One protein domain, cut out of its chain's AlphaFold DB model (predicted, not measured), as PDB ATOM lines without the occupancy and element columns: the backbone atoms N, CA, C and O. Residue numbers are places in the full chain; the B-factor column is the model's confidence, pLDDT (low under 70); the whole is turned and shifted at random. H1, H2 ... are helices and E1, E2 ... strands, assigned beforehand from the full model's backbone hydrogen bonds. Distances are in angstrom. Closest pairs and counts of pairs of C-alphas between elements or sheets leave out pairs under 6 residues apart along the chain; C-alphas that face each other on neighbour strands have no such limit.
ATOM      1  N   ASP A  61     129.120 202.167 163.607       91.00
ATOM      2  CA  ASP A  61     128.873 202.955 164.824       91.00
ATOM      3  C   ASP A  61     129.145 202.177 166.112       91.00
ATOM      4  O   ASP A  61     129.831 202.663 167.014       91.00
ATOM      5  N   VAL A  62     128.693 200.925 166.189       92.06
ATOM      6  CA  VAL A  62     128.942 200.085 167.368       92.06
ATOM      7  C   VAL A  62     130.435 199.760 167.487       92.06
ATOM      8  O   VAL A  62     130.983 199.715 168.590       92.06
ATOM      9  N   ARG A  63     131.130 199.571 166.358       92.06
ATOM     10  CA  ARG A  63     132.584 199.351 166.352       92.06
ATOM     11  C   ARG A  63     133.354 200.599 166.790       92.06
ATOM     12  O   ARG A  63     134.292 200.455 167.572       92.06
ATOM     13  N   ARG A  64     132.926 201.802 166.386       91.44
ATOM     14  CA  ARG A  64     133.469 203.085 166.878       91.44
ATOM     15  C   ARG A  64     133.303 203.216 168.391       91.44
ATOM     16  O   ARG A  64     134.281 203.486 169.082       91.44
ATOM     17  N   GLN A  65     132.104 202.960 168.917       91.19
ATOM     18  CA  GLN A  65     131.829 203.041 170.359       91.19
ATOM     19  C   GLN A  65     132.712 202.085 171.168       91.19
ATOM     20  O   GLN A  65     133.337 202.499 172.144       91.19
ATOM     21  N   LYS A  66     132.845 200.831 170.718       91.25
ATOM     22  CA  LYS A  66     133.749 199.857 171.345       91.25
ATOM     23  C   LYS A  66     135.208 200.295 171.290       91.25
ATOM     24  O   LYS A  66     135.919 200.151 172.278       91.25
ATOM     25  N   ALA A  67     135.666 200.830 170.157       88.38
ATOM     26  CA  ALA A  67     137.034 201.323 170.023       88.38
ATOM     27  C   ALA A  67     137.319 202.472 171.005       88.38
ATOM     28  O   ALA A  67     138.352 202.453 171.671       88.38
ATOM     29  N   LEU A  68     136.380 203.411 171.164       88.81
ATOM     30  CA  LEU A  68     136.478 204.500 172.143       88.81
ATOM     31  C   LEU A  68     136.480 203.987 173.590       88.81
ATOM     32  O   LEU A  68     137.227 204.492 174.427       88.81
ATOM     33  N   GLU A  69     135.668 202.981 173.908       89.50
ATOM     34  CA  GLU A  69     135.653 202.367 175.239       89.50
ATOM     35  C   GLU A  69     136.987 201.675 175.551       89.50
ATOM     36  O   GLU A  69     137.587 201.919 176.599       89.50
ATOM     37  N   ILE A  70     137.513 200.897 174.602       85.75
ATOM     38  CA  ILE A  70     138.835 200.267 174.705       85.75
ATOM     39  C   ILE A  70     139.923 201.333 174.885       85.75
ATOM     40  O   ILE A  70     140.784 201.194 175.754       85.75
ATOM     41  N   GLN A  71     139.858 202.425 174.117       81.69
ATOM     42  CA  GLN A  71     140.772 203.559 174.228       81.69
ATOM     43  C   GLN A  71     140.770 204.121 175.661       81.69
ATOM     44  O   GLN A  71     141.833 204.302 176.261       81.69
ATOM     45  N   LYS A  72     139.588 204.335 176.250       83.38
ATOM     46  CA  LYS A  72     139.446 204.834 177.626       83.38
ATOM     47  C   LYS A  72     139.984 203.849 178.667       83.38
ATOM     48  O   LYS A  72     140.702 204.266 179.574       83.38
ATOM     49  N   LEU A  73     139.697 202.555 178.522       84.00
ATOM     50  CA  LEU A  73     140.138 201.513 179.459       84.00
ATOM     51  C   LEU A  73     141.661 201.317 179.457       84.00
ATOM     52  O   LEU A  73     142.267 201.097 180.503       84.00
ATOM     53  N   GLN A  74     142.302 201.428 178.293       76.88
ATOM     54  CA  GLN A  74     143.737 201.167 178.125       76.88
ATOM     55  C   GLN A  74     144.629 202.383 178.401       76.88
ATOM     56  O   GLN A  74     145.808 202.373 178.047       76.88
ATOM     57  N   ARG A  75     144.096 203.443 179.020       73.88
ATOM     58  CA  ARG A  75     144.820 204.701 179.251       73.88
ATOM     59  C   ARG A  75     146.172 204.481 179.946       73.88
ATOM     60  O   ARG A  75     147.214 204.760 179.367       73.88
ATOM     61  N   LEU A  76     146.171 203.820 181.108       66.19
ATOM     62  CA  LEU A  76     147.396 203.523 181.868       66.19
ATOM     63  C   LEU A  76     148.406 202.668 181.077       66.19
ATOM     64  O   LEU A  76     149.613 202.897 181.132       66.19
ATOM     65  N   GLN A  77     147.919 201.671 180.331       68.06
ATOM     66  CA  GLN A  77     148.774 200.775 179.547       68.06
ATOM     67  C   GLN A  77     149.482 201.526 178.411       68.06
ATOM     68  O   GLN A  77     150.640 201.232 178.112       68.06
ATOM     69  N   ARG A  78     148.826 202.535 177.824       66.75
ATOM     70  CA  ARG A  78     149.396 203.338 176.738       66.75
ATOM     71  C   ARG A  78     150.463 204.323 177.202       66.75
ATOM     72  O   ARG A  78     151.458 204.458 176.496       66.75
ATOM     73  N   VAL A  79     150.364 204.880 178.413       67.31
ATOM     74  CA  VAL A  79     151.464 205.673 179.008       67.31
ATOM     75  C   VAL A  79     152.746 204.853 179.090       67.31
ATOM     76  O   VAL A  79     153.808 205.289 178.640       67.31
ATOM     77  N   ASN A  80     152.650 203.641 179.641       67.94
ATOM     78  CA  ASN A  80     153.805 202.761 179.786       67.94
ATOM     79  C   ASN A  80     154.359 202.340 178.422       67.94
ATOM     80  O   ASN A  80     155.572 202.369 178.228       67.94
ATOM     81  N   ALA A  81     153.485 202.024 177.461       67.69
ATOM     82  CA  ALA A  81     153.892 201.704 176.096       67.69
ATOM     83  C   ALA A  81     154.605 202.881 175.406       67.69
ATOM     84  O   ALA A  81     155.625 202.673 174.754       67.69
ATOM     85  N   ALA A  82     154.123 204.114 175.580       66.12
ATOM     86  CA  ALA A  82     154.743 205.313 175.017       66.12
ATOM     87  C   ALA A  82     156.116 205.610 175.644       66.12
ATOM     88  O   ALA A  82     157.052 205.981 174.931       66.12
ATOM     89  N   ARG A  83     156.267 205.403 176.960       68.56
ATOM     90  CA  ARG A  83     157.563 205.531 177.645       68.56
ATOM     91  C   ARG A  83     158.556 204.484 177.145       68.56
ATOM     92  O   ARG A  83     159.653 204.848 176.735       68.56
ATOM     93  N   HIS A  84     158.152 203.217 177.107       68.56
ATOM     94  CA  HIS A  84     158.996 202.140 176.588       68.56
ATOM     95  C   HIS A  84     159.355 202.343 175.116       68.56
ATOM     96  O   HIS A  84     160.495 202.113 174.735       68.56
ATOM     97  N   LEU A  85     158.428 202.842 174.293       65.94
ATOM     98  CA  LEU A  85     158.740 203.213 172.914       65.94
ATOM     99  C   LEU A  85     159.796 204.310 172.867       65.94
ATOM    100  O   LEU A  85     160.715 204.228 172.063       65.94
ATOM    101  N   THR A  86     159.655 205.337 173.700       67.06
ATOM    102  CA  THR A  86     160.622 206.430 173.744       67.06
ATOM    103  C   THR A  86     162.007 205.874 174.060       67.06
ATOM    104  O   THR A  86     162.935 206.126 173.306       67.06
ATOM    105  N   GLU A  87     162.123 205.028 175.081       71.44
ATOM    106  CA  GLU A  87     163.369 204.336 175.439       71.44
ATOM    107  C   GLU A  87     163.921 203.507 174.271       71.44
ATOM    108  O   GLU A  87     165.044 203.734 173.835       71.44
ATOM    109  N   THR A  88     163.112 202.627 173.677       68.00
ATOM    110  CA  THR A  88     163.551 201.776 172.562       68.00
ATOM    111  C   THR A  88     163.943 202.591 171.326       68.00
ATOM    112  O   THR A  88     164.942 202.299 170.677       68.00
ATOM    113  N   VAL A  89     163.177 203.622 170.961       65.38
ATOM    114  CA  VAL A  89     163.481 204.456 169.789       65.38
ATOM    115  C   VAL A  89     164.746 205.272 170.019       65.38
ATOM    116  O   VAL A  89     165.539 205.386 169.083       65.38
ATOM    117  N   LEU A  90     164.968 205.777 171.236       68.69
ATOM    118  CA  LEU A  90     166.224 206.418 171.627       68.69
ATOM    119  C   LEU A  90     167.398 205.439 171.502       68.69
ATOM    120  O   LEU A  90     168.367 205.757 170.820       68.69
ATOM    121  N   GLU A  91     167.266 204.224 172.041       68.75
ATOM    122  CA  GLU A  91     168.286 203.170 171.942       68.75
ATOM    123  C   GLU A  91     168.646 202.839 170.490       68.75
ATOM    124  O   GLU A  91     169.813 202.660 170.156       68.75
ATOM    125  N   ILE A  92     167.666 202.792 169.588       64.00
ATOM    126  CA  ILE A  92     167.925 202.515 168.168       64.00
ATOM    127  C   ILE A  92     168.578 203.709 167.479       64.00
ATOM    128  O   ILE A  92     169.420 203.538 166.592       64.00
ATOM    129  N   ASN A  93     168.174 204.924 167.848       63.69
ATOM    130  CA  ASN A  93     168.795 206.134 167.336       63.69
ATOM    131  C   ASN A  93     170.273 206.185 167.764       63.69
ATOM    132  O   ASN A  93     171.121 206.543 166.946       63.69
ATOM    133  N   ASP A  94     170.593 205.729 168.974       63.88
ATOM    134  CA  ASP A  94     171.960 205.634 169.489       63.88
ATOM    135  C   ASP A  94     172.746 204.463 168.889       63.88
ATOM    136  O   ASP A  94     173.882 204.644 168.469       63.88
ATOM    137  N   ALA A  95     172.143 203.285 168.717       59.66
ATOM    138  CA  ALA A  95     172.793 202.159 168.042       59.66
ATOM    139  C   ALA A  95     173.158 202.496 166.584       59.66
ATOM    140  O   ALA A  95     174.202 202.087 166.085       59.66
ATOM    141  N   SER A  96     172.344 203.316 165.912       54.50
ATOM    142  CA  SER A  96     172.664 203.814 164.568       54.50
ATOM    143  C   SER A  96     173.817 204.831 164.514       54.50
ATOM    144  O   SER A  96     174.245 205.156 163.412       54.50
ATOM    145  N   HIS A  97     174.333 205.322 165.652       49.41
ATOM    146  CA  HIS A  97     175.596 206.081 165.695       49.41
ATOM    147  C   HIS A  97     176.838 205.186 165.592       49.41
ATOM    148  O   HIS A  97     177.886 205.676 165.186       49.41
ATOM    149  N   SER A 142     162.653 193.704 165.719       50.06
ATOM    150  CA  SER A 142     161.393 193.030 166.072       50.06
ATOM    151  C   SER A 142     160.567 193.871 167.055       50.06
ATOM    152  O   SER A 142     159.370 194.073 166.838       50.06
ATOM    153  N   GLY A 143     161.229 194.467 168.056       52.91
ATOM    154  CA  GLY A 143     160.655 195.468 168.955       52.91
ATOM    155  C   GLY A 143     160.034 196.634 168.186       52.91
ATOM    156  O   GLY A 143     158.837 196.856 168.298       52.91
ATOM    157  N   VAL A 144     160.777 197.299 167.295       50.94
ATOM    158  CA  VAL A 144     160.264 198.419 166.463       50.94
ATOM    159  C   VAL A 144     159.069 198.043 165.600       50.94
ATOM    160  O   VAL A 144     158.103 198.801 165.503       50.94
ATOM    161  N   ARG A 145     159.115 196.875 164.951       50.41
ATOM    162  CA  ARG A 145     157.999 196.382 164.130       50.41
ATOM    163  C   ARG A 145     156.756 196.116 164.984       50.41
ATOM    164  O   ARG A 145     155.640 196.402 164.544       50.41
ATOM    165  N   SER A 146     156.946 195.616 166.205       51.81
ATOM    166  CA  SER A 146     155.887 195.438 167.205       51.81
ATOM    167  C   SER A 146     155.330 196.786 167.695       51.81
ATOM    168  O   SER A 146     154.116 196.940 167.829       51.81
ATOM    169  N   LEU A 147     156.196 197.792 167.856       53.12
ATOM    170  CA  LEU A 147     155.854 199.143 168.314       53.12
ATOM    171  C   LEU A 147     154.971 199.915 167.314       53.12
ATOM    172  O   LEU A 147     154.022 200.584 167.726       53.12
ATOM    173  N   TYR A 148     155.237 199.790 166.007       53.81
ATOM    174  CA  TYR A 148     154.457 200.465 164.959       53.81
ATOM    175  C   TYR A 148     153.081 199.819 164.739       53.81
ATOM    176  O   TYR A 148     152.076 200.504 164.560       53.81
ATOM    177  N   SER A 149     153.028 198.486 164.740       49.81
ATOM    178  CA  SER A 149     151.863 197.748 164.239       49.81
ATOM    179  C   SER A 149     150.756 197.507 165.267       49.81
ATOM    180  O   SER A 149     149.644 197.180 164.857       49.81
ATOM    181  N   LYS A 150     151.021 197.641 166.577       51.81
ATOM    182  CA  LYS A 150     150.083 197.139 167.598       51.81
ATOM    183  C   LYS A 150     149.555 198.137 168.625       51.81
ATOM    184  O   LYS A 150     148.612 197.763 169.312       51.81
ATOM    185  N   SER A 151     150.094 199.355 168.778       55.88
ATOM    186  CA  SER A 151     149.688 200.154 169.954       55.88
ATOM    187  C   SER A 151     149.590 201.676 169.815       55.88
ATOM    188  O   SER A 151     148.784 202.260 170.536       55.88
ATOM    189  N   LEU A 152     150.344 202.339 168.931       60.78
ATOM    190  CA  LEU A 152     150.499 203.802 169.051       60.78
ATOM    191  C   LEU A 152     149.880 204.623 167.925       60.78
ATOM    192  O   LEU A 152     149.354 205.699 168.189       60.78
ATOM    193  N   VAL A 153     149.914 204.131 166.689       71.25
ATOM    194  CA  VAL A 153     149.370 204.875 165.550       71.25
ATOM    195  C   VAL A 153     147.959 204.393 165.258       71.25
ATOM    196  O   VAL A 153     147.758 203.244 164.851       71.25
ATOM    197  N   MET A 154     146.987 205.288 165.432       79.56
ATOM    198  CA  MET A 154     145.590 205.011 165.108       79.56
ATOM    199  C   MET A 154     145.457 204.678 163.620       79.56
ATOM    200  O   MET A 154     145.822 205.467 162.744       79.56
ATOM    201  N   PHE A 175     144.730 215.712 153.447       92.88
ATOM    202  CA  PHE A 175     146.145 215.368 153.454       92.88
ATOM    203  C   PHE A 175     146.643 215.046 152.038       92.88
ATOM    204  O   PHE A 175     145.854 214.606 151.195       92.88
ATOM    205  N   PRO A 176     147.934 215.276 151.738       95.44
ATOM    206  CA  PRO A 176     148.491 215.007 150.417       95.44
ATOM    207  C   PRO A 176     148.647 213.504 150.168       95.44
ATOM    208  O   PRO A 176     148.771 212.706 151.096       95.44
ATOM    209  N   GLN A 177     148.718 213.107 148.897       95.69
ATOM    210  CA  GLN A 177     149.116 211.744 148.555       95.69
ATOM    211  C   GLN A 177     150.575 211.524 148.968       95.69
ATOM    212  O   GLN A 177     151.461 212.171 148.430       95.69
ATOM    213  N   GLY A 178     150.849 210.601 149.886       95.38
ATOM    214  CA  GLY A 178     152.211 210.353 150.358       95.38
ATOM    215  C   GLY A 178     152.353 209.059 151.146       95.38
ATOM    216  O   GLY A 178     151.402 208.285 151.278       95.38
ATOM    217  N   GLU A 179     153.554 208.821 151.669       93.25
ATOM    218  CA  GLU A 179     153.837 207.680 152.536       93.25
ATOM    219  C   GLU A 179     153.640 208.074 154.000       93.25
ATOM    220  O   GLU A 179     154.318 208.960 154.516       93.25
ATOM    221  N   ARG A 180     152.711 207.410 154.691       93.19
ATOM    222  CA  ARG A 180     152.517 207.627 156.126       93.19
ATOM    223  C   ARG A 180     153.701 207.064 156.913       93.19
ATOM    224  O   ARG A 180     154.108 205.918 156.707       93.19
ATOM    225  N   CYS A 181     154.223 207.857 157.838       91.50
ATOM    226  CA  CYS A 181     155.424 207.555 158.597       91.50
ATOM    227  C   CYS A 181     155.365 208.126 160.016       91.50
ATOM    228  O   CYS A 181     154.760 209.167 160.257       91.50
ATOM    229  N   LEU A 182     156.070 207.485 160.941       90.69
ATOM    230  CA  LEU A 182     156.337 208.008 162.270       90.69
ATOM    231  C   LEU A 182     157.620 208.831 162.214       90.69
ATOM    232  O   LEU A 182     158.672 208.314 161.824       90.69
ATOM    233  N   LEU A 183     157.537 210.093 162.612       92.75
ATOM    234  CA  LEU A 183     158.672 211.000 162.681       92.75
ATOM    235  C   LEU A 183     159.100 211.161 164.137       92.75
ATOM    236  O   LEU A 183     158.289 211.537 164.984       92.75
ATOM    237  N   VAL A 184     160.370 210.880 164.430       91.06
ATOM    238  CA  VAL A 184     160.914 210.956 165.788       91.06
ATOM    239  C   VAL A 184     162.135 211.852 165.824       91.06
ATOM    240  O   VAL A 184     163.099 211.627 165.101       91.06
ATOM    241  N   SER A 185     162.095 212.850 166.696       91.94
ATOM    242  CA  SER A 185     163.161 213.821 166.921       91.94
ATOM    243  C   SER A 185     163.773 213.585 168.294       91.94
ATOM    244  O   SER A 185     163.061 213.697 169.291       91.94
ATOM    245  N   ALA A 186     165.054 213.219 168.349       87.62
ATOM    246  CA  ALA A 186     165.778 212.957 169.587       87.62
ATOM    247  C   ALA A 186     167.300 212.881 169.383       87.62
ATOM    248  O   ALA A 186     167.776 212.513 168.309       87.62
ATOM    249  N   ASN A 187     168.067 213.133 170.446       85.38
ATOM    250  CA  ASN A 187     169.527 212.971 170.484       85.38
ATOM    251  C   ASN A 187     170.258 213.787 169.401       85.38
ATOM    252  O   ASN A 187     171.306 213.385 168.907       85.38
ATOM    253  N   GLY A 188     169.703 214.938 169.024       87.56
ATOM    254  CA  GLY A 188     170.291 215.832 168.032       87.56
ATOM    255  C   GLY A 188     170.028 215.432 166.580       87.56
ATOM    256  O   GLY A 188     170.724 215.931 165.699       87.56
ATOM    257  N   LYS A 189     169.050 214.562 166.307       89.81
ATOM    258  CA  LYS A 189     168.638 214.195 164.944       89.81
ATOM    259  C   LYS A 189     167.164 213.819 164.867       89.81
ATOM    260  O   LYS A 189     166.506 213.564 165.873       89.81
ATOM    261  N   THR A 190     166.644 213.767 163.652       93.25
ATOM    262  CA  THR A 190     165.272 213.369 163.348       93.25
ATOM    263  C   THR A 190     165.283 212.164 162.423       93.25
ATOM    264  O   THR A 190     165.986 212.158 161.419       93.25
ATOM    265  N   THR A 191     164.509 211.138 162.752       92.00
ATOM    266  CA  THR A 191     164.417 209.892 161.992       92.00
ATOM    267  C   THR A 191     162.962 209.628 161.628       92.00
ATOM    268  O   THR A 191     162.089 209.644 162.497       92.00
ATOM    269  N   SER A 192     162.696 209.348 160.355       92.75
ATOM    270  CA  SER A 192     161.378 208.951 159.856       92.75
ATOM    271  C   SER A 192     161.327 207.444 159.598       92.75
ATOM    272  O   SER A 192     162.283 206.835 159.109       92.75
ATOM    273  N   ARG A 193     160.215 206.798 159.956       89.38
ATOM    274  CA  ARG A 193     160.007 205.353 159.770       89.38
ATOM    275  C   ARG A 193     158.649 205.081 159.149       89.38
ATOM    276  O   ARG A 193     157.652 205.588 159.644       89.38
ATOM    277  N   GLY A 194     158.596 204.269 158.101       86.88
ATOM    278  CA  GLY A 194     157.330 203.880 157.475       86.88
ATOM    279  C   GLY A 194     156.531 202.908 158.344       86.88
ATOM    280  O   GLY A 194     157.045 202.373 159.328       86.88
ATOM    281  N   ILE A 195     155.297 202.585 157.931       79.19
ATOM    282  CA  ILE A 195     154.369 201.748 158.727       79.19
ATOM    283  C   ILE A 195     154.926 200.370 159.109       79.19
ATOM    284  O   ILE A 195     154.593 199.787 160.138       79.19
ATOM    285  N   LYS A 196     155.835 199.849 158.289       76.69
ATOM    286  CA  LYS A 196     156.492 198.556 158.514       76.69
ATOM    287  C   LYS A 196     157.716 198.646 159.441       76.69
ATOM    288  O   LYS A 196     158.440 197.664 159.579       76.69
ATOM    289  N   GLY A 197     157.995 199.813 160.024       75.50
ATOM    290  CA  GLY A 197     159.117 200.073 160.934       75.50
ATOM    291  C   GLY A 197     160.476 200.305 160.259       75.50
ATOM    292  O   GLY A 197     161.449 200.640 160.943       75.50
ATOM    293  N   HIS A 198     160.561 200.154 158.933       79.94
ATOM    294  CA  HIS A 198     161.773 200.466 158.178       79.94
ATOM    295  C   HIS A 198     162.054 201.974 158.226       79.94
ATOM    296  O   HIS A 198     161.124 202.781 158.211       79.94
ATOM    297  N   ARG A 199     163.332 202.347 158.321       86.56
ATOM    298  CA  ARG A 199     163.750 203.750 158.291       86.56
ATOM    299  C   ARG A 199     163.600 204.281 156.867       86.56
ATOM    300  O   ARG A 199     164.126 203.658 155.950       86.56
ATOM    301  N   ILE A 200     162.885 205.392 156.724       90.00
ATOM    302  CA  ILE A 200     162.763 206.131 155.465       90.00
ATOM    303  C   ILE A 200     163.966 207.065 155.346       90.00
ATOM    304  O   ILE A 200     164.695 206.979 154.367       90.00
ATOM    305  N   ASP A 201     164.213 207.895 156.364       93.19
ATOM    306  CA  ASP A 201     165.327 208.848 156.355       93.19
ATOM    307  C   ASP A 201     165.802 209.234 157.772       93.19
ATOM    308  O   ASP A 201     165.095 209.012 158.764       93.19
ATOM    309  N   THR A 202     166.993 209.831 157.857       93.38
ATOM    310  CA  THR A 202     167.534 210.514 159.040       93.38
ATOM    311  C   THR A 202     168.137 211.857 158.636       93.38
ATOM    312  O   THR A 202     169.055 211.920 157.826       93.38
ATOM    313  N   PHE A 203     167.670 212.933 159.262       94.94
ATOM    314  CA  PHE A 203     168.049 214.307 158.944       94.94
ATOM    315  C   PHE A 203     168.030 215.198 160.194       94.94
ATOM    316  O   PHE A 203     167.564 214.800 161.262       94.94
ATOM    317  N   LEU A 204     168.545 216.421 160.078       94.94
ATOM    318  CA  LEU A 204     168.453 217.429 161.137       94.94
ATOM    319  C   LEU A 204     167.158 218.227 160.993       94.94
ATOM    320  O   LEU A 204     166.779 218.593 159.883       94.94
ATOM    321  N   SER A 205     166.503 218.543 162.108       94.12
ATOM    322  CA  SER A 205     165.300 219.378 162.095       94.12
ATOM    323  C   SER A 205     165.316 220.450 163.183       94.12
ATOM    324  O   SER A 205     166.109 220.416 164.127       94.12
ATOM    325  N   CYS A 206     164.399 221.407 163.047       93.44
ATOM    326  CA  CYS A 206     164.129 222.433 164.050       93.44
ATOM    327  C   CYS A 206     163.271 221.930 165.224       93.44
ATOM    328  O   CYS A 206     162.996 222.699 166.145       93.44
ATOM    329  N   LEU A 207     162.845 220.663 165.218       93.25
ATOM    330  CA  LEU A 207     162.084 220.091 166.322       93.25
ATOM    331  C   LEU A 207     162.960 219.998 167.587       93.25
ATOM    332  O   LEU A 207     164.184 219.825 167.488       93.25
ATOM    333  N   PRO A 208     162.360 220.074 168.790       91.81
ATOM    334  CA  PRO A 208     163.060 219.762 170.031       91.81
ATOM    335  C   PRO A 208     163.738 218.389 169.946       91.81
ATOM    336  O   PRO A 208     163.122 217.409 169.521       91.81
ATOM    337  N   GLY A 209     165.027 218.328 170.282       88.44
ATOM    338  CA  GLY A 209     165.824 217.102 170.161       88.44
ATOM    339  C   GLY A 209     166.308 216.762 168.743       88.44
ATOM    340  O   GLY A 209     167.052 215.799 168.590       88.44
ATOM    341  N   GLY A 210     165.919 217.527 167.720       90.88
ATOM    342  CA  GLY A 210     166.091 217.176 166.303       90.88
ATOM    343  C   GLY A 210     167.389 217.649 165.663       90.88
ATOM    344  O   GLY A 210     167.689 217.260 164.535       90.88
ATOM    345  N   SER A 211     168.150 218.481 166.371       90.25
ATOM    346  CA  SER A 211     169.502 218.924 166.033       90.25
ATOM    347  C   SER A 211     170.248 219.295 167.316       90.25
ATOM    348  O   SER A 211     169.621 219.658 168.308       90.25
ATOM    349  N   TYR A 212     171.583 219.272 167.328       84.31
ATOM    350  CA  TYR A 212     172.333 219.765 168.494       84.31
ATOM    351  C   TYR A 212     172.099 221.259 168.774       84.31
ATOM    352  O   TYR A 212     172.246 221.695 169.909       84.31
ATOM    353  N   ALA A 213     171.675 222.029 167.765       82.75
ATOM    354  CA  ALA A 213     171.280 223.424 167.932       82.75
ATOM    355  C   ALA A 213     169.941 223.577 168.679       82.75
ATOM    356  O   ALA A 213     169.742 224.565 169.380       82.75
ATOM    357  N   SER A 214     169.034 222.599 168.564       72.94
ATOM    358  CA  SER A 214     167.761 222.565 169.298       72.94
ATOM    359  C   SER A 214     167.832 221.788 170.618       72.94
ATOM    360  O   SER A 214     166.830 221.687 171.330       72.94
ATOM    361  N   VAL A 215     169.003 221.252 170.977       68.56
ATOM    362  CA  VAL A 215     169.222 220.484 172.208       68.56
ATOM    363  C   VAL A 215     169.897 221.372 173.247       68.56
ATOM    364  O   VAL A 215     171.058 221.749 173.117       68.56
ATOM    365  N   SER A 216     169.201 221.647 174.350       67.81
ATOM    366  CA  SER A 216     169.901 222.054 175.571       67.81
ATOM    367  C   SER A 216     170.558 220.815 176.200       67.81
ATOM    368  O   SER A 216     169.887 219.787 176.305       67.81
ATOM    369  N   PRO A 217     171.808 220.881 176.709       61.03
ATOM    370  CA  PRO A 217     172.527 219.727 177.277       61.03
ATOM    371  C   PRO A 217     171.792 218.990 178.411       61.03
ATOM    372  O   PRO A 217     172.112 217.851 178.730       61.03
ATOM    373  N   ARG A 218     170.802 219.641 179.036       61.44
ATOM    374  CA  ARG A 218     169.953 219.087 180.105       61.44
ATOM    375  C   ARG A 218     168.527 218.734 179.656       61.44
ATOM    376  O   ARG A 218     167.715 218.345 180.488       61.44
ATOM    377  N   GLN A 219     168.184 218.923 178.382       66.69
ATOM    378  CA  GLN A 219     166.817 218.806 177.860       66.69
ATOM    379  C   GLN A 219     166.784 218.098 176.503       66.69
ATOM    380  O   GLN A 219     166.184 218.579 175.546       66.69
ATOM    381  N   ASN A 220     167.421 216.936 176.419       72.50
ATOM    382  CA  ASN A 220     167.273 216.058 175.269       72.50
ATOM    383  C   ASN A 220     165.925 215.324 175.338       72.50
ATOM    384  O   ASN A 220     165.840 214.148 175.688       72.50
ATOM    385  N   LYS A 221     164.854 216.086 175.127       85.12
ATOM    386  CA  LYS A 221     163.484 215.607 175.234       85.12
ATOM    387  C   LYS A 221     162.927 215.351 173.832       85.12
ATOM    388  O   LYS A 221     163.019 216.242 172.987       85.12
ATOM    389  N   PRO A 222     162.350 214.170 173.579       87.44
ATOM    390  CA  PRO A 222     161.982 213.779 172.232       87.44
ATOM    391  C   PRO A 222     160.651 214.379 171.774       87.44
ATOM    392  O   PRO A 222     159.788 214.721 172.587       87.44
ATOM    393  N   CYS A 223     160.461 214.431 170.458       90.94
ATOM    394  CA  CYS A 223     159.152 214.625 169.837       90.94
ATOM    395  C   CYS A 223     158.798 213.431 168.953       90.94
ATOM    396  O   CYS A 223     159.675 212.845 168.317       90.94
ATOM    397  N   ILE A 224     157.508 213.103 168.893       90.81
ATOM    398  CA  ILE A 224     156.971 212.006 168.087       90.81
ATOM    399  C   ILE A 224     155.718 212.494 167.369       90.81
ATOM    400  O   ILE A 224     154.764 212.936 168.014       90.81
ATOM    401  N   PHE A 225     155.717 212.348 166.049       92.94
ATOM    402  CA  PHE A 225     154.613 212.718 165.174       92.94
ATOM    403  C   PHE A 225     154.191 211.548 164.293       92.94
ATOM    404  O   PHE A 225     155.030 210.775 163.825       92.94
ATOM    405  N   ASP A 226     152.894 211.464 164.027       92.50
ATOM    406  CA  ASP A 226     152.351 210.731 162.890       92.50
ATOM    407  C   ASP A 226     152.292 211.692 161.705       92.50
ATOM    408  O   ASP A 226     151.686 212.761 161.786       92.50
ATOM    409  N   CYS A 227     152.973 211.349 160.619       94.69
ATOM    410  CA  CYS A 227     153.159 212.224 159.474       94.69
ATOM    411  C   CYS A 227     152.827 211.513 158.167       94.69
ATOM    412  O   CYS A 227     152.830 210.288 158.066       94.69
ATOM    413  N   ILE A 228     152.641 212.312 157.123       95.62
ATOM    414  CA  ILE A 228     152.652 211.867 155.736       95.62
ATOM    415  C   ILE A 228     153.833 212.533 155.043       95.62
ATOM    416  O   ILE A 228     153.915 213.759 154.959       95.62
ATOM    417  N   TYR A 229     154.754 211.715 154.545       96.50
ATOM    418  CA  TYR A 229     155.866 212.166 153.731       96.50
ATOM    419  C   TYR A 229     155.434 212.307 152.272       96.50
ATOM    420  O   TYR A 229     155.058 211.333 151.612       96.50
ATOM    421  N   HIS A 230     155.500 213.532 151.762       97.12
ATOM    422  CA  HIS A 230     155.232 213.857 150.369       97.12
ATOM    423  C   HIS A 230     156.556 214.008 149.617       97.12
ATOM    424  O   HIS A 230     157.203 215.056 149.670       97.12
ATOM    425  N   ALA A 231     156.962 212.948 148.915       95.69
ATOM    426  CA  ALA A 231     158.262 212.881 148.247       95.69
ATOM    427  C   ALA A 231     158.523 214.011 147.223       95.69
ATOM    428  O   ALA A 231     159.622 214.561 147.258       95.69
ATOM    429  N   PRO A 232     157.564 214.423 146.362       96.81
ATOM    430  CA  PRO A 232     157.808 215.478 145.372       96.81
ATOM    431  C   PRO A 232     158.219 216.828 145.969       96.81
ATOM    432  O   PRO A 232     159.010 217.541 145.362       96.81
ATOM    433  N   THR A 233     157.700 217.183 147.151       96.94
ATOM    434  CA  THR A 233     158.051 218.438 147.845       96.94
ATOM    435  C   THR A 233     158.995 218.217 149.025       96.94
ATOM    436  O   THR A 233     159.277 219.164 149.754       96.94
ATOM    437  N   GLN A 234     159.442 216.978 149.251       95.50
ATOM    438  CA  GLN A 234     160.285 216.584 150.385       95.50
ATOM    439  C   GLN A 234     159.755 217.112 151.729       95.50
ATOM    440  O   GLN A 234     160.497 217.609 152.572       95.50
ATOM    441  N   THR A 235     158.436 217.054 151.916       96.88
ATOM    442  CA  THR A 235     157.758 217.658 153.070       96.88
ATOM    443  C   THR A 235     157.100 216.588 153.930       96.88
ATOM    444  O   THR A 235     156.382 215.727 153.418       96.88
ATOM    445  N   TYR A 236     157.304 216.671 155.244       97.38
ATOM    446  CA  TYR A 236     156.556 215.893 156.229       97.38
ATOM    447  C   TYR A 236     155.351 216.705 156.704       97.38
ATOM    448  O   TYR A 236     155.504 217.701 157.408       97.38
ATOM    449  N   TYR A 237     154.151 216.280 156.321       97.38
ATOM    450  CA  TYR A 237     152.901 216.860 156.799       97.38
ATOM    451  C   TYR A 237     152.496 216.157 158.090       97.38
ATOM    452  O   TYR A 237     152.290 214.943 158.085       97.38
ATOM    453  N   ALA A 238     152.409 216.891 159.199       95.69
ATOM    454  CA  ALA A 238     151.943 216.340 160.467       95.69
ATOM    455  C   ALA A 238     150.444 216.014 160.383       95.69
ATOM    456  O   ALA A 238     149.642 216.874 160.027       95.69
ATOM    457  N   LEU A 239     150.099 214.763 160.684       94.00
ATOM    458  CA  LEU A 239     148.729 214.256 160.760       94.00
ATOM    459  C   LEU A 239     148.232 214.251 162.210       94.00
ATOM    460  O   LEU A 239     147.095 214.627 162.464       94.00
ATOM    461  N   ASP A 240     149.082 213.817 163.143       92.69
ATOM    462  CA  ASP A 240     148.805 213.826 164.582       92.69
ATOM    463  C   ASP A 240     150.125 213.970 165.363       92.69
ATOM    464  O   ASP A 240     151.215 213.659 164.862       92.69
ATOM    465  N   ILE A 241     150.036 214.424 166.609       92.62
ATOM    466  CA  ILE A 241     151.159 214.557 167.532       92.62
ATOM    467  C   ILE A 241     151.014 213.558 168.677       92.62
ATOM    468  O   ILE A 241     149.998 213.480 169.352       92.62
ATOM    469  N   LEU A 242     152.044 212.759 168.937       87.69
ATOM    470  CA  LEU A 242     151.991 211.753 170.007       87.69
ATOM    471  C   LEU A 242     152.762 212.211 171.245       87.69
ATOM    472  O   LEU A 242     152.382 211.904 172.382       87.69
ATOM    473  N   MET A 243     153.844 212.961 171.019       89.31
ATOM    474  CA  MET A 243     154.701 213.513 172.057       89.31
ATOM    475  C   MET A 243     155.340 214.820 171.594       89.31
ATOM    476  O   MET A 243     155.920 214.881 170.511       89.31
ATOM    477  N   TRP A 244     155.306 215.833 172.456       92.31
ATOM    478  CA  TRP A 244     155.983 217.106 172.238       92.31
ATOM    479  C   TRP A 244     156.954 217.388 173.375       92.31
ATOM    480  O   TRP A 244     156.545 217.511 174.527       92.31
ATOM    481  N   ASN A 245     158.242 217.517 173.063       90.31
ATOM    482  CA  ASN A 245     159.277 217.900 174.021       90.31
ATOM    483  C   ASN A 245     159.241 217.039 175.304       90.31
ATOM    484  O   ASN A 245     159.267 217.549 176.428       90.31
ATOM    485  N   GLY A 246     159.133 215.718 175.133       85.88
ATOM    486  CA  GLY A 246     159.052 214.721 176.203       85.88
ATOM    487  C   GLY A 246     157.699 214.628 176.915       85.88
ATOM    488  O   GLY A 246     157.532 213.749 177.756       85.88
ATOM    489  N   ALA A 247     156.734 215.496 176.598       87.25
ATOM    490  CA  ALA A 247     155.380 215.422 177.131       87.25
ATOM    491  C   ALA A 247     154.498 214.554 176.212       87.25
ATOM    492  O   ALA A 247     154.284 214.923 175.053       87.25
ATOM    493  N   PRO A 248     153.991 213.398 176.681       85.19
ATOM    494  CA  PRO A 248     153.048 212.600 175.906       85.19
ATOM    495  C   PRO A 248     151.699 213.325 175.811       85.19
ATOM    496  O   PRO A 248     151.146 213.736 176.827       85.19
ATOM    497  N   VAL A 249     151.160 213.446 174.596       87.44
ATOM    498  CA  VAL A 249     149.861 214.102 174.327       87.44
ATOM    499  C   VAL A 249     148.849 213.172 173.653       87.44
ATOM    500  O   VAL A 249     147.675 213.509 173.550       87.44
ATOM    501  N   HIS A 250     149.260 211.956 173.277       79.19
ATOM    502  CA  HIS A 250     148.406 210.925 172.664       79.19
ATOM    503  C   HIS A 250     147.173 210.506 173.497       79.19
ATOM    504  O   HIS A 250     146.301 209.799 172.993       79.19
ATOM    505  N   GLU A 251     147.102 210.889 174.776       78.56
ATOM    506  CA  GLU A 251     145.935 210.655 175.638       78.56
ATOM    507  C   GLU A 251     144.878 211.755 175.590       78.56
ATOM    508  O   GLU A 251     143.771 211.549 176.087       78.56
ATOM    509  N   CYS A 252     145.236 212.931 175.083       86.31
ATOM    510  CA  CYS A 252     144.301 214.036 174.961       86.31
ATOM    511  C   CYS A 252     143.210 213.694 173.939       86.31
ATOM    512  O   CYS A 252     143.296 212.700 173.213       86.31
ATOM    513  N   ASP A 253     142.169 214.505 173.868       88.56
ATOM    514  CA  ASP A 253     141.217 214.389 172.772       88.56
ATOM    515  C   ASP A 253     141.842 214.941 171.478       88.56
ATOM    516  O   ASP A 253     142.846 215.659 171.501       88.56
ATOM    517  N   THR A 254     141.314 214.519 170.329       90.38
ATOM    518  CA  THR A 254     141.870 214.866 169.007       90.38
ATOM    519  C   THR A 254     141.776 216.359 168.696       90.38
ATOM    520  O   THR A 254     142.555 216.855 167.903       90.38
ATOM    521  N   ASP A 255     140.831 217.075 169.295       91.50
ATOM    522  CA  ASP A 255     140.658 218.522 169.142       91.50
ATOM    523  C   ASP A 255     141.713 219.349 169.897       91.50
ATOM    524  O   ASP A 255     142.025 220.468 169.491       91.50
ATOM    525  N   PHE A 256     142.259 218.814 170.992       93.12
ATOM    526  CA  PHE A 256     143.349 219.434 171.748       93.12
ATOM    527  C   PHE A 256     144.715 219.260 171.074       93.12
ATOM    528  O   PHE A 256     145.590 220.113 171.232       93.12
ATOM    529  N   ARG A 257     144.918 218.118 170.415       91.19
ATOM    530  CA  ARG A 257     146.174 217.767 169.747       91.19
ATOM    531  C   ARG A 257     146.346 218.501 168.424       91.19
ATOM    532  O   ARG A 257     147.506 218.890 168.157       91.19
TER     533      ARG A 257
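What this domain is: This is residues 61 to 97, 142 to 154 and 175 to 257 of the 257 residues of the protein "Snurportin-1" of Batrachochytrium salamandrivorans (UniProt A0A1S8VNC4). A strongly twisted sheet of five strands is covered on one face by the long helix H2, which crosses over it, with the short H3 packed beside H2. Before H2, helix H1 makes an arm that leaves the body, and its residues 61 to 70 stick out. The printed part has 133 residues, with three named helices and then five named strands, in the sheet order E3 E2 E1 E4 E5, all antiparallel; the class is mixed, helices and strands. The whole is compact, with a radius of gyration of the C-alphas of 15.0 A, and spans 47 by 36 by 31 A.

How they stand to each other: Start at H1, residues 61 to 73, which meets H2, residues 75 to 97, only through their tight link. Look next at the sheet of E1, residues 179 to 186, E2, 189 to 194, E3, 199 to 203, E4, 223 to 230, and E5, 235 to 244: H1 is not on it, while H2 is on one face, two layers of helix and sheet, at a height over the sheet of 10.3 A. H2 runs across the strands, at 78 degrees to E1 on the local plane, and the closest C-alphas of the two, Leu 90 and Ala 186, are 6.9 A apart. H3, residues 142 to 150, touches H2 at residues 85 to 89 alone, at a steep tilt of 39 degrees, opposite ways; the closest C-alphas, Leu 85 and Leu 147, are 6.8 A apart. H3 only grazes the sheet, with residues 144 to 148. Every O i to N i+4 pair is within hydrogen-bond range in H1 and H3, and 18 of 19 are in H2. E1, E2 and E3 form a meander, each strand the antiparallel neighbour of the one before, in two hairpins; find N 184 and O 191 at 2.9 A, then N 192 and O 201 at 2.9 A. With E4 they make a Greek key, the fourth strand pairing back with the first: N 181 and O 227 are 2.8 A apart. E4 and E5 are a hairpin, with N 228 and O 237 at 2.8 A; E4 bends by 65 degrees at residue 226 and E5 by 89 degrees at 241.

Where its parts are: Find C-alpha 61 at (128.873, 202.955, 164.824), where H1 begins its 18.5 A. H2 runs 33.7 A to C-alpha 97 at (175.596, 206.081, 165.695). E1 measures 21.5 A, and E5 ends at C-alpha 244, (155.983, 217.106, 172.238).

The domain as a whole: The C-alphas farthest apart, Val 62 and Pro 217, are 48.8 A apart. Residues 98 to 141 and 155 to 174 are not printed, with C-alpha gaps of 19.3 A and 15.6 A. The link E3 to E4 is long, 19 residues. Mean pLDDT of the printed part is 81.4; residues 76 to 86, 88 to 97, 142 to 152 and 215 to 219 are under 70.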